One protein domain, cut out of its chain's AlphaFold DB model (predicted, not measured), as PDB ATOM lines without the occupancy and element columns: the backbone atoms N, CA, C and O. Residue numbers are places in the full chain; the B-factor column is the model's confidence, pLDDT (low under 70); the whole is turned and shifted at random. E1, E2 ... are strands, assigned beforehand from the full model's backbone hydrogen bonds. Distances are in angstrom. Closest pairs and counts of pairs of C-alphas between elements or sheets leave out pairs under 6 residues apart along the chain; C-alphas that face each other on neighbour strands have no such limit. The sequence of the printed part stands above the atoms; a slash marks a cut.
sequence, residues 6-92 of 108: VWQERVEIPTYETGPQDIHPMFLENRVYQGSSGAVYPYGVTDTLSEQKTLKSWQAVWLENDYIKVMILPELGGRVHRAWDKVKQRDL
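This is residues 6 to 92 of the 108 residues of the protein "DUF5107 domain-containing protein" of Escherichia coli (UniProt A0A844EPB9). The domain is an open arch: a twisted four-stranded sheet at one end, a long two-stranded ribbon of E1 and E2 running on from it, and a long loop, residues 19 to 48, at the far end of the ribbon. The short strands E3 and E4 pair beside residues 60 to 64 of E2, and the rest of E2 runs on with E1 alone beside it, both strands bending on the way. The printed part has 87 residues with four named strands, E1 to E4 along the chain, and no named helix; the sheet's order is E1, E2, E3, E4, antiparallel throughout, and the class is all strand, with 42 of the 87 residues, under half, in named elements. The whole is only just loose, close to extended, with a radius of gyration of the C-alphas of 18.1 A, and its elongated outline spans 50 by 32 by 22 A.

E2, the longest strand, holds residues 49 to 64 and is 33.9 A long. E1, residues 6 to 18, is 30.3 A long and begins with C-alpha 6 at (141.054, -52.812, 23.106). E3 holds residues 68 to 73, 16.5 A, and E4 residues 79 to 85, 17.3 A, ending with C-alpha 85 at (141.428, -65.635, 33.415). C-alpha 18, before the long loop, is at (122.194, -43.169, 44.841).

The four strands form a meander, each the antiparallel neighbour of the one before, and each successive pair is a hairpin. E1 and E2 run at 167 degrees; C-alphas 14 and 55 face each other at 4.4 A, and N 15 and O 54 are within hydrogen-bond range at 2.8 A. E1 bends by 76 degrees at residue 14, and E2 bends by 103 degrees at residue 52. E2 and E3 run at 133 degrees, with N 63 and O 70 within hydrogen-bond range at 2.9 A. E3 and E4 run at 165 degrees, with N 71 and O 82 within hydrogen-bond range at 2.8 A. The edge strands E1 and E4 are apart. Residues 84 to 85 of E4 also pair, antiparallel, with residues 90 to 91.

The two C-alphas farthest apart, those of His 24 and Val 87, are 50.7 A apart. The printed part has no cut. The link from E1 to E2, 30 residues, is long; those from E2 to E3 and from E3 to E4 are tight. The mean pLDDT of the printed part is 91.8, and residues 32 to 36 of the long link are under 70.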
ATOM      1  N   VAL A   6     141.742 -53.792  22.263       98.25
ATOM      2  CA  VAL A   6     141.054 -52.812  23.106       98.25
ATOM      3  C   VAL A   6     139.849 -52.282  22.344       98.25
ATOM      4  O   VAL A   6     139.972 -51.939  21.170       98.25
ATOM      5  N   TRP A   7     138.684 -52.241  22.986       98.62
ATOM      6  CA  TRP A   7     137.468 -51.693  22.383       98.62
ATOM      7  C   TRP A   7     136.524 -51.121  23.436       98.62
ATOM      8  O   TRP A   7     136.683 -51.339  24.637       98.62
ATOM      9  N   GLN A   8     135.539 -50.372  22.957       98.56
ATOM     10  CA  GLN A   8     134.469 -49.786  23.749       98.56
ATOM     11  C   GLN A   8     133.158 -50.513  23.458       98.56
ATOM     12  O   GLN A   8     132.875 -50.845  22.310       98.56
ATOM     13  N   GLU A   9     132.354 -50.750  24.489       98.25
ATOM     14  CA  GLU A   9     131.065 -51.434  24.376       98.25
ATOM     15  C   GLU A   9     130.070 -50.857  25.385       98.25
ATOM     16  O   GLU A   9     130.453 -50.507  26.501       98.25
ATOM     17  N   ARG A  10     128.794 -50.748  25.003       98.38
ATOM     18  CA  ARG A  10     127.715 -50.430  25.944       98.38
ATOM     19  C   ARG A  10     127.224 -51.724  26.572       98.38
ATOM     20  O   ARG A  10     126.739 -52.594  25.859       98.38
ATOM     21  N   VAL A  11     127.352 -51.836  27.889       97.94
ATOM     22  CA  VAL A  11     126.902 -53.006  28.652       97.94
ATOM     23  C   VAL A  11     125.770 -52.613  29.583       97.94
ATOM     24  O   VAL A  11     125.798 -51.548  30.198       97.94
ATOM     25  N   GLU A  12     124.763 -53.467  29.688       98.31
ATOM     26  CA  GLU A  12     123.641 -53.249  30.591       98.31
ATOM     27  C   GLU A  12     123.891 -53.975  31.910       98.31
ATOM     28  O   GLU A  12     124.007 -55.200  31.943       98.31
ATOM     29  N   ILE A  13     123.997 -53.216  33.002       98.12
ATOM     30  CA  ILE A  13     124.249 -53.762  34.337       98.12
ATOM     31  C   ILE A  13     123.116 -53.308  35.258       98.12
ATOM     32  O   ILE A  13     122.883 -52.098  35.402       98.12
ATOM     33  N   PRO A  14     122.406 -54.241  35.911       98.31
ATOM     34  CA  PRO A  14     121.402 -53.876  36.890       98.31
ATOM     35  C   PRO A  14     122.008 -53.040  38.026       98.31
ATOM     36  O   PRO A  14     122.972 -53.453  38.670       98.31
ATOM     37  N   THR A  15     121.451 -51.858  38.262       98.19
ATOM     38  CA  THR A  15     122.030 -50.831  39.128       98.19
ATOM     39  C   THR A  15     121.011 -50.343  40.152       98.19
ATOM     40  O   THR A  15     119.857 -50.094  39.816       98.19
ATOM     41  N   TYR A  16     121.452 -50.189  41.398       97.50
ATOM     42  CA  TYR A  16     120.764 -49.417  42.429       97.50
ATOM     43  C   TYR A  16     121.371 -48.017  42.442       97.50
ATOM     44  O   TYR A  16     122.582 -47.875  42.618       97.50
ATOM     45  N   GLU A  17     120.560 -46.993  42.208       94.44
ATOM     46  CA  GLU A  17     121.054 -45.617  42.154       94.44
ATOM     47  C   GLU A  17     121.188 -45.000  43.550       94.44
ATOM     48  O   GLU A  17     120.510 -45.392  44.503       94.44
ATOM     49  N   THR A  18     122.092 -44.033  43.667       94.38
ATOM     50  CA  THR A  18     122.194 -43.169  44.841       94.38
ATOM     51  C   THR A  18     121.053 -42.160  44.845       94.38
ATOM     52  O   THR A  18     120.591 -41.736  43.783       94.38
ATOM     53  N   GLY A  19     120.634 -41.735  46.032       92.81
ATOM     54  CA  GLY A  19     119.778 -40.564  46.171       92.81
ATOM     55  C   GLY A  19     120.493 -39.262  45.780       92.81
ATOM     56  O   GLY A  19     121.691 -39.268  45.466       92.81
ATOM     57  N   PRO A  20     119.763 -38.133  45.776       93.06
ATOM     58  CA  PRO A  20     120.356 -36.824  45.539       93.06
ATOM     59  C   PRO A  20     121.430 -36.517  46.590       93.06
ATOM     60  O   PRO A  20     121.334 -36.946  47.738       93.06
ATOM     61  N   GLN A  21     122.458 -35.770  46.190       92.19
ATOM     62  CA  GLN A  21     123.438 -35.248  47.138       92.19
ATOM     63  C   GLN A  21     122.826 -34.102  47.946       92.19
ATOM     64  O   GLN A  21     122.210 -33.201  47.371       92.19
ATOM     65  N   ASP A  22     123.059 -34.105  49.254       90.69
ATOM     66  CA  ASP A  22     122.908 -32.916  50.076       90.69
ATOM     67  C   ASP A  22     124.054 -31.948  49.757       90.69
ATOM     68  O   ASP A  22     125.236 -32.285  49.861       90.69
ATOM     69  N   ILE A  23     123.680 -30.750  49.319       87.19
ATOM     70  CA  ILE A  23     124.598 -29.689  48.901       87.19
ATOM     71  C   ILE A  23     125.019 -28.784  50.062       87.19
ATOM     72  O   ILE A  23     125.877 -27.917  49.876       87.19
ATOM     73  N   HIS A  24     124.412 -28.936  51.245       88.88
ATOM     74  CA  HIS A  24     124.806 -28.153  52.405       88.88
ATOM     75  C   HIS A  24     126.218 -28.562  52.849       88.88
ATOM     76  O   HIS A  24     126.521 -29.755  52.937       88.88
ATOM     77  N   PRO A  25     127.105 -27.595  53.147       84.44
ATOM     78  CA  PRO A  25     128.446 -27.900  53.623       84.44
ATOM     79  C   PRO A  25     128.416 -28.760  54.890       84.44
ATOM     80  O   PRO A  25     127.856 -28.373  55.915       84.44
ATOM     81  N   MET A  26     129.058 -29.922  54.809       80.81
ATOM     82  CA  MET A  26     129.190 -30.878  55.903       80.81
ATOM     83  C   MET A  26     130.574 -30.734  56.550       80.81
ATOM     84  O   MET A  26     131.588 -31.113  55.963       80.81
ATOM     85  N   PHE A  27     130.617 -30.201  57.772       79.62
ATOM     86  CA  PHE A  27     131.845 -30.001  58.556       79.62
ATOM     87  C   PHE A  27     132.150 -31.242  59.406       79.62
ATOM     88  O   PHE A  27     131.915 -31.287  60.613       79.62
ATOM     89  N   LEU A  28     132.596 -32.309  58.736       75.94
ATOM     90  CA  LEU A  28     132.881 -33.613  59.348       75.94
ATOM     91  C   LEU A  28     134.376 -33.805  59.664       75.94
ATOM     92  O   LEU A  28     134.854 -34.939  59.659       75.94
ATOM     93  N   GLU A  29     135.148 -32.738  59.903       73.19
ATOM     94  CA  GLU A  29     136.611 -32.851  60.044       73.19
ATOM     95  C   GLU A  29     137.041 -33.697  61.256       73.19
ATOM     96  O   GLU A  29     138.074 -34.361  61.207       73.19
ATOM     97  N   ASN A  30     136.228 -33.736  62.315       71.56
ATOM     98  CA  ASN A  30     136.549 -34.417  63.573       71.56
ATOM     99  C   ASN A  30     135.908 -35.815  63.667       71.56
ATOM    100  O   ASN A  30     135.033 -36.052  64.504       71.56
ATOM    101  N   ARG A  31     136.319 -36.761  62.810       71.31
ATOM    102  CA  ARG A  31     135.838 -38.157  62.889       71.31
ATOM    103  C   ARG A  31     136.546 -38.944  63.998       71.31
ATOM    104  O   ARG A  31     137.737 -38.786  64.238       71.31
ATOM    105  N   VAL A  32     135.802 -39.854  64.638       65.94
ATOM    106  CA  VAL A  32     136.287 -40.724  65.734       65.94
ATOM    107  C   VAL A  32     137.331 -41.748  65.242       65.94
ATOM    108  O   VAL A  32     138.113 -42.276  66.029       65.94
ATOM    109  N   TYR A  33     137.372 -42.023  63.933       66.12
ATOM    110  CA  TYR A  33     138.273 -43.007  63.334       66.12
ATOM    111  C   TYR A  33     139.643 -42.396  63.019       66.12
ATOM    112  O   TYR A  33     139.748 -41.445  62.238       66.12
ATOM    113  N   GLN A  34     140.695 -42.956  63.622       52.75
ATOM    114  CA  GLN A  34     142.044 -42.397  63.540       52.75
ATOM    115  C   GLN A  34     142.557 -42.316  62.098       52.75
ATOM    116  O   GLN A  34     142.543 -43.300  61.362       52.75
ATOM    117  N   GLY A  35     143.026 -41.125  61.716       60.34
ATOM    118  CA  GLY A  35     143.606 -40.846  60.400       60.34
ATOM    119  C   GLY A  35     142.600 -40.538  59.285       60.34
ATOM    120  O   GLY A  35     143.029 -40.290  58.161       60.34
ATOM    121  N   SER A  36     141.291 -40.515  59.565       67.38
ATOM    122  CA  SER A  36     140.276 -40.113  58.581       67.38
ATOM    123  C   SER A  36     139.856 -38.656  58.782       67.38
ATOM    124  O   SER A  36     139.462 -38.266  59.879       67.38
ATOM    125  N   SER A  37     139.921 -37.852  57.719       73.06
ATOM    126  CA  SER A  37     139.224 -36.566  57.653       73.06
ATOM    127  C   SER A  37     137.895 -36.799  56.953       73.06
ATOM    128  O   SER A  37     137.853 -37.438  55.902       73.06
ATOM    129  N   GLY A  38     136.804 -36.304  57.533       77.75
ATOM    130  CA  GLY A  38     135.501 -36.308  56.877       77.75
ATOM    131  C   GLY A  38     135.290 -35.131  55.929       77.75
ATOM    132  O   GLY A  38     134.158 -34.919  55.513       77.75
ATOM    133  N   ALA A  39     136.327 -34.347  55.620       84.44
ATOM    134  CA  ALA A  39     136.215 -33.217  54.707       84.44
ATOM    135  C   ALA A  39     135.873 -33.696  53.287       84.44
ATOM    136  O   ALA A  39     136.636 -34.431  52.662       84.44
ATOM    137  N   VAL A  40     134.720 -33.258  52.785       85.25
ATOM    138  CA  VAL A  40     134.172 -33.663  51.478       85.25
ATOM    139  C   VAL A  40     133.999 -32.502  50.504       85.25
ATOM    140  O   VAL A  40     133.793 -32.731  49.316       85.25
ATOM    141  N   TYR A  41     134.127 -31.259  50.973       86.25
ATOM    142  CA  TYR A  41     134.006 -30.073  50.130       86.25
ATOM    143  C   TYR A  41     134.998 -30.123  48.944       86.25
ATOM    144  O   TYR A  41     136.170 -30.449  49.156       86.25
ATOM    145  N   PRO A  42     134.577 -29.789  47.706       89.56
ATOM    146  CA  PRO A  42     133.309 -29.153  47.320       89.56
ATOM    147  C   PRO A  42     132.157 -30.117  46.986       89.56
ATOM    148  O   PRO A  42     131.147 -29.680  46.440       89.56
ATOM    149  N   TYR A  43     132.295 -31.413  47.265       89.81
ATOM    150  CA  TYR A  43     131.256 -32.398  46.976       89.81
ATOM    151  C   TYR A  43     130.158 -32.401  48.045       89.81
ATOM    152  O   TYR A  43     130.426 -32.180  49.229       89.81
ATOM    153  N   GLY A  44     128.929 -32.690  47.612       90.75
ATOM    154  CA  GLY A  44     127.825 -33.007  48.509       90.75
ATOM    155  C   GLY A  44     127.901 -34.442  49.033       90.75
ATOM    156  O   GLY A  44     128.682 -35.260  48.538       90.75
ATOM    157  N   VAL A  45     127.072 -34.751  50.029       91.12
ATOM    158  CA  VAL A  45     127.003 -36.082  50.656       91.12
ATOM    159  C   VAL A  45     125.700 -36.771  50.279       91.12
ATOM    160  O   VAL A  45     124.638 -36.161  50.288       91.12
ATOM    161  N   THR A  46     125.776 -38.049  49.946       92.56
ATOM    162  CA  THR A  46     124.638 -38.938  49.741       92.56
ATOM    163  C   THR A  46     124.429 -39.765  51.004       92.56
ATOM    164  O   THR A  46     125.338 -40.438  51.468       92.56
ATOM    165  N   ASP A  47     123.214 -39.780  51.533       90.75
ATOM    166  CA  ASP A  47     122.823 -40.577  52.705       90.75
ATOM    167  C   ASP A  47     121.703 -41.583  52.393       90.75
ATOM    168  O   ASP A  47     121.237 -42.316  53.266       90.75
ATOM    169  N   THR A  48     121.280 -41.647  51.130       93.56
ATOM    170  CA  THR A  48     120.172 -42.481  50.667       93.56
ATOM    171  C   THR A  48     120.569 -43.321  49.459       93.56
ATOM    172  O   THR A  48     121.303 -42.896  48.564       93.56
ATOM    173  N   LEU A  49     120.058 -44.550  49.427       94.25
ATOM    174  CA  LEU A  49     120.217 -45.489  48.323       94.25
ATOM    175  C   LEU A  49     118.832 -45.937  47.870       94.25
ATOM    176  O   LEU A  49     117.969 -46.223  48.699       94.25
ATOM    177  N   SER A  50     118.624 -46.029  46.561       94.31
ATOM    178  CA  SER A  50     117.411 -46.629  46.021       94.31
ATOM    179  C   SER A  50     117.359 -48.117  46.369       94.31
ATOM    180  O   SER A  50     118.344 -48.841  46.213       94.31
ATOM    181  N   GLU A  51     116.188 -48.600  46.782       94.56
ATOM    182  CA  GLU A  51     115.915 -50.038  46.906       94.56
ATOM    183  C   GLU A  51     115.486 -50.671  45.574       94.56
ATOM    184  O   GLU A  51     115.418 -51.896  45.447       94.56
ATOM    185  N   GLN A  52     115.215 -49.848  44.560       95.69
ATOM    186  CA  GLN A  52     114.806 -50.299  43.239       95.69
ATOM    187  C   GLN A  52     116.021 -50.456  42.327       95.69
ATOM    188  O   GLN A  52     116.824 -49.539  42.155       95.69
ATOM    189  N   LYS A  53     116.122 -51.637  41.715       95.38
ATOM    190  CA  LYS A  53     117.141 -51.964  40.720       95.38
ATOM    191  C   LYS A  53     116.615 -51.650  39.324       95.38
ATOM    192  O   LYS A  53     115.602 -52.220  38.922       95.38
ATOM    193  N   THR A  54     117.330 -50.830  38.564       97.25
ATOM    194  CA  THR A  54     117.017 -50.528  37.159       97.25
ATOM    195  C   THR A  54     118.113 -51.054  36.244       97.25
ATOM    196  O   THR A  54     119.267 -51.213  36.647       97.25
ATOM    197  N   LEU A  55     117.763 -51.394  35.005       98.00
ATOM    198  CA  LEU A  55     118.761 -51.764  34.010       98.00
ATOM    199  C   LEU A  55     119.387 -50.481  33.461       98.00
ATOM    200  O   LEU A  55     118.682 -49.642  32.904       98.00
ATOM    201  N   LYS A  56     120.696 -50.311  33.659       97.81
ATOM    202  CA  LYS A  56     121.427 -49.106  33.257       97.81
ATOM    203  C   LYS A  56     122.519 -49.464  32.260       97.81
ATOM    204  O   LYS A  56     123.244 -50.439  32.458       97.81
ATOM    205  N   SER A  57     122.623 -48.670  31.197       98.19
ATOM    206  CA  SER A  57     123.670 -48.807  30.186       98.19
ATOM    207  C   SER A  57     124.932 -48.069  30.629       98.19
ATOM    208  O   SER A  57     124.883 -46.873  30.909       98.19
ATOM    209  N   TRP A  58     126.058 -48.776  30.652       98.12
ATOM    210  CA  TRP A  58     127.369 -48.269  31.047       98.12
ATOM    211  C   TRP A  58     128.359 -48.376  29.889       98.12
ATOM    212  O   TRP A  58     128.348 -49.357  29.142       98.12
ATOM    213  N   GLN A  59     129.257 -47.400  29.752       98.50
ATOM    214  CA  GLN A  59     130.418 -47.539  28.882       98.50
ATOM    215  C   GLN A  59     131.427 -48.499  29.510       98.50
ATOM    216  O   GLN A  59     132.086 -48.166  30.491       98.50
ATOM    217  N   ALA A  60     131.610 -49.664  28.903       98.44
ATOM    218  CA  ALA A  60     132.751 -50.518  29.172       98.44
ATOM    219  C   ALA A  60     133.899 -50.186  28.214       98.44
ATOM    220  O   ALA A  60     133.688 -49.895  27.030       98.44
ATOM    221  N   VAL A  61     135.120 -50.264  28.734       98.62
ATOM    222  CA  VAL A  61     136.348 -50.403  27.952       98.62
ATOM    223  C   VAL A  61     136.891 -51.793  28.234       98.62
ATOM    224  O   VAL A  61     137.134 -52.151  29.386       98.62
ATOM    225  N   TRP A  62     137.079 -52.576  27.184       98.56
ATOM    226  CA  TRP A  62     137.628 -53.916  27.284       98.56
ATOM    227  C   TRP A  62     139.087 -53.944  26.862       98.56
ATOM    228  O   TRP A  62     139.469 -53.283  25.899       98.56
ATOM    229  N   LEU A  63     139.874 -54.766  27.549       98.12
ATOM    230  CA  LEU A  63     141.223 -55.147  27.154       98.12
ATOM    231  C   LEU A  63     141.319 -56.670  27.138       98.12
ATOM    232  O   LEU A  63     140.997 -57.325  28.128       98.12
ATOM    233  N   GLU A  64     141.760 -57.245  26.024       98.38
ATOM    234  CA  GLU A  64     141.872 -58.694  25.869       98.38
ATOM    235  C   GLU A  64     143.189 -59.098  25.207       98.38
ATOM    236  O   GLU A  64     143.618 -58.515  24.208       98.38
ATOM    237  N   ASN A  65     143.806 -60.145  25.749       97.50
ATOM    238  CA  ASN A  65     144.919 -60.854  25.131       97.50
ATOM    239  C   ASN A  65     144.696 -62.379  25.208       97.50
ATOM    240  O   ASN A  65     143.581 -62.859  25.439       97.50
ATOM    241  N   ASP A  66     145.753 -63.158  24.998       97.69
ATOM    242  CA  ASP A  66     145.685 -64.624  25.000       97.69
ATOM    243  C   ASP A  66     145.313 -65.218  26.372       97.69
ATOM    244  O   ASP A  66     144.739 -66.303  26.439       97.69
ATOM    245  N   TYR A  67     145.563 -64.486  27.459       97.00
ATOM    246  CA  TYR A  67     145.486 -64.985  28.833       97.00
ATOM    247  C   TYR A  67     144.352 -64.371  29.647       97.00
ATOM    248  O   TYR A  67     143.787 -65.047  30.502       97.00
ATOM    249  N   ILE A  68     144.015 -63.105  29.401       97.62
ATOM    250  CA  ILE A  68     143.032 -62.368  30.196       97.62
ATOM    251  C   ILE A  68     142.080 -61.551  29.329       97.62
ATOM    252  O   ILE A  68     142.441 -61.088  28.246       97.62
ATOM    253  N   LYS A  69     140.872 -61.335  29.856       98.19
ATOM    254  CA  LYS A  69     139.893 -60.372  29.345       98.19
ATOM    255  C   LYS A  69     139.389 -59.500  30.493       98.19
ATOM    256  O   LYS A  69     138.812 -60.011  31.449       98.19
ATOM    257  N   VAL A  70     139.602 -58.192  30.405       98.44
ATOM    258  CA  VAL A  70     139.338 -57.235  31.486       98.44
ATOM    259  C   VAL A  70     138.298 -56.216  31.042       98.44
ATOM    260  O   VAL A  70     138.466 -55.601  29.993       98.44
ATOM    261  N   MET A  71     137.249 -56.034  31.845       98.31
ATOM    262  CA  MET A  71     136.260 -54.964  31.710       98.31
ATOM    263  C   MET A  71     136.596 -53.839  32.684       98.31
ATOM    264  O   MET A  71     136.668 -54.060  33.897       98.31
ATOM    265  N   ILE A  72     136.726 -52.627  32.162       98.50
ATOM    266  CA  ILE A  72     136.895 -51.396  32.931       98.50
ATOM    267  C   ILE A  72     135.647 -50.536  32.730       98.50
ATOM    268  O   ILE A  72     135.177 -50.400  31.602       98.50
ATOM    269  N   LEU A  73     135.124 -49.948  33.809       98.31
ATOM    270  CA  LEU A  73     134.000 -49.007  33.784       98.31
ATOM    271  C   LEU A  73     134.510 -47.587  34.096       98.31
ATOM    272  O   LEU A  73     134.654 -47.242  35.274       98.31
ATOM    273  N   PRO A  74     134.807 -46.749  33.081       98.31
ATOM    274  CA  PRO A  74     135.336 -45.399  33.290       98.31
ATOM    275  C   PRO A  74     134.390 -44.505  34.095       98.31
ATOM    276  O   PRO A  74     134.846 -43.756  34.951       98.31
ATOM    277  N   GLU A  75     133.080 -44.646  33.885       97.06
ATOM    278  CA  GLU A  75     132.035 -43.887  34.592       97.06
ATOM    279  C   GLU A  75     131.990 -44.184  36.103       97.06
ATOM    280  O   GLU A  75     131.450 -43.396  36.872       97.06
ATOM    281  N   LEU A  76     132.601 -45.289  36.545       95.62
ATOM    282  CA  LEU A  76     132.769 -45.653  37.955       95.62
ATOM    283  C   LEU A  76     134.229 -45.498  38.399       95.62
ATOM    284  O   LEU A  76     134.797 -46.387  39.035       95.62
ATOM    285  N   GLY A  77     134.862 -44.393  38.005       95.31
ATOM    286  CA  GLY A  77     136.238 -44.067  38.390       95.31
ATOM    287  C   GLY A  77     137.290 -45.007  37.795       95.31
ATOM    288  O   GLY A  77     138.349 -45.191  38.384       95.31
ATOM    289  N   GLY A  78     136.999 -45.644  36.656       97.06
ATOM    290  CA  GLY A  78     137.918 -46.599  36.029       97.06
ATOM    291  C   GLY A  78     138.006 -47.941  36.758       97.06
ATOM    292  O   GLY A  78     139.014 -48.640  36.649       97.06
ATOM    293  N   ARG A  79     136.961 -48.322  37.500       96.38
ATOM    294  CA  ARG A  79     136.901 -49.608  38.201       96.38
ATOM    295  C   ARG A  79     137.113 -50.775  37.233       96.38
ATOM    296  O   ARG A  79     136.387 -50.906  36.247       96.38
ATOM    297  N   VAL A  80     138.030 -51.682  37.580       97.81
ATOM    298  CA  VAL A  80     138.086 -53.027  36.987       97.81
ATOM    299  C   VAL A  80     136.866 -53.798  37.483       97.81
ATOM    300  O   VAL A  80     136.812 -54.232  38.633       97.81
ATOM    301  N   HIS A  81     135.847 -53.897  36.636       97.62
ATOM    302  CA  HIS A  81     134.575 -54.521  36.989       97.62
ATOM    303  C   HIS A  81     134.623 -56.042  36.833       97.62
ATOM    304  O   HIS A  81     134.033 -56.770  37.627       97.62
ATOM    305  N   ARG A  82     135.379 -56.520  35.840       97.62
ATOM    306  CA  ARG A  82     135.606 -57.945  35.601       97.62
ATOM    307  C   ARG A  82     137.022 -58.181  35.099       97.62
ATOM    308  O   ARG A  82     137.516 -57.411  34.282       97.62
ATOM    309  N   ALA A  83     137.654 -59.263  35.538       98.06
ATOM    310  CA  ALA A  83     138.929 -59.723  34.999       98.06
ATOM    311  C   ALA A  83     138.890 -61.246  34.869       98.06
ATOM    312  O   ALA A  83     139.045 -61.960  35.854       98.06
ATOM    313  N   TRP A  84     138.659 -61.729  33.655       98.31
ATOM    314  CA  TRP A  84     138.522 -63.144  33.336       98.31
ATOM    315  C   TRP A  84     139.874 -63.756  32.975       98.31
ATOM    316  O   TRP A  84     140.517 -63.320  32.020       98.31
ATOM    317  N   ASP A  85     140.283 -64.780  33.719       98.31
ATOM    318  CA  ASP A  85     141.428 -65.635  33.415       98.31
ATOM    319  C   ASP A  85     141.009 -66.705  32.400       98.31
ATOM    320  O   ASP A  85     140.250 -67.627  32.715       98.31
ATOM    321  N   LYS A  86     141.530 -66.602  31.175       97.81
ATOM    322  CA  LYS A  86     141.255 -67.538  30.075       97.81
ATOM    323  C   LYS A  86     142.001 -68.864  30.238       97.81
ATOM    324  O   LYS A  86     141.606 -69.852  29.627       97.81
ATOM    325  N   VAL A  87     143.047 -68.923  31.060       97.62
ATOM    326  CA  VAL A  87     143.804 -70.155  31.334       97.62
ATOM    327  C   VAL A  87     143.091 -70.989  32.392       97.62
ATOM    328  O   VAL A  87     142.936 -72.197  32.228       97.62
ATOM    329  N   LYS A  88     142.656 -70.354  33.484       97.81
ATOM    330  CA  LYS A  88     141.986 -71.026  34.609       97.81
ATOM    331  C   LYS A  88     140.462 -71.006  34.533       97.81
ATOM    332  O   LYS A  88     139.838 -71.640  35.376       97.81
ATOM    333  N   GLN A  89     139.887 -70.323  33.543       97.62
ATOM    334  CA  GLN A  89     138.441 -70.235  33.311       97.62
ATOM    335  C   GLN A  89     137.690 -69.737  34.554       97.62
ATOM    336  O   GLN A  89     136.731 -70.354  35.017       97.62
ATOM    337  N   ARG A  90     138.167 -68.630  35.130       97.19
ATOM    338  CA  ARG A  90     137.577 -68.014  36.324       97.19
ATOM    339  C   ARG A  90     137.796 -66.510  36.346       97.19
ATOM    340  O   ARG A  90     138.725 -66.003  35.723       97.19
ATOM    341  N   ASP A  91     137.013 -65.808  37.152       97.25
ATOM    342  CA  ASP A  91     137.291 -64.413  37.464       97.25
ATOM    343  C   ASP A  91     138.434 -64.293  38.501       97.25
ATOM    344  O   ASP A  91     138.524 -65.042  39.482       97.25
ATOM    345  N   LEU A  92     139.365 -63.373  38.236       93.50
ATOM    346  CA  LEU A  92     140.509 -63.026  39.090       93.50
ATOM    347  C   LEU A  92     140.102 -62.078  40.223       93.50
ATOM    348  O   LEU A  92     140.715 -62.089  41.288       93.50
TER     349      LEU A  92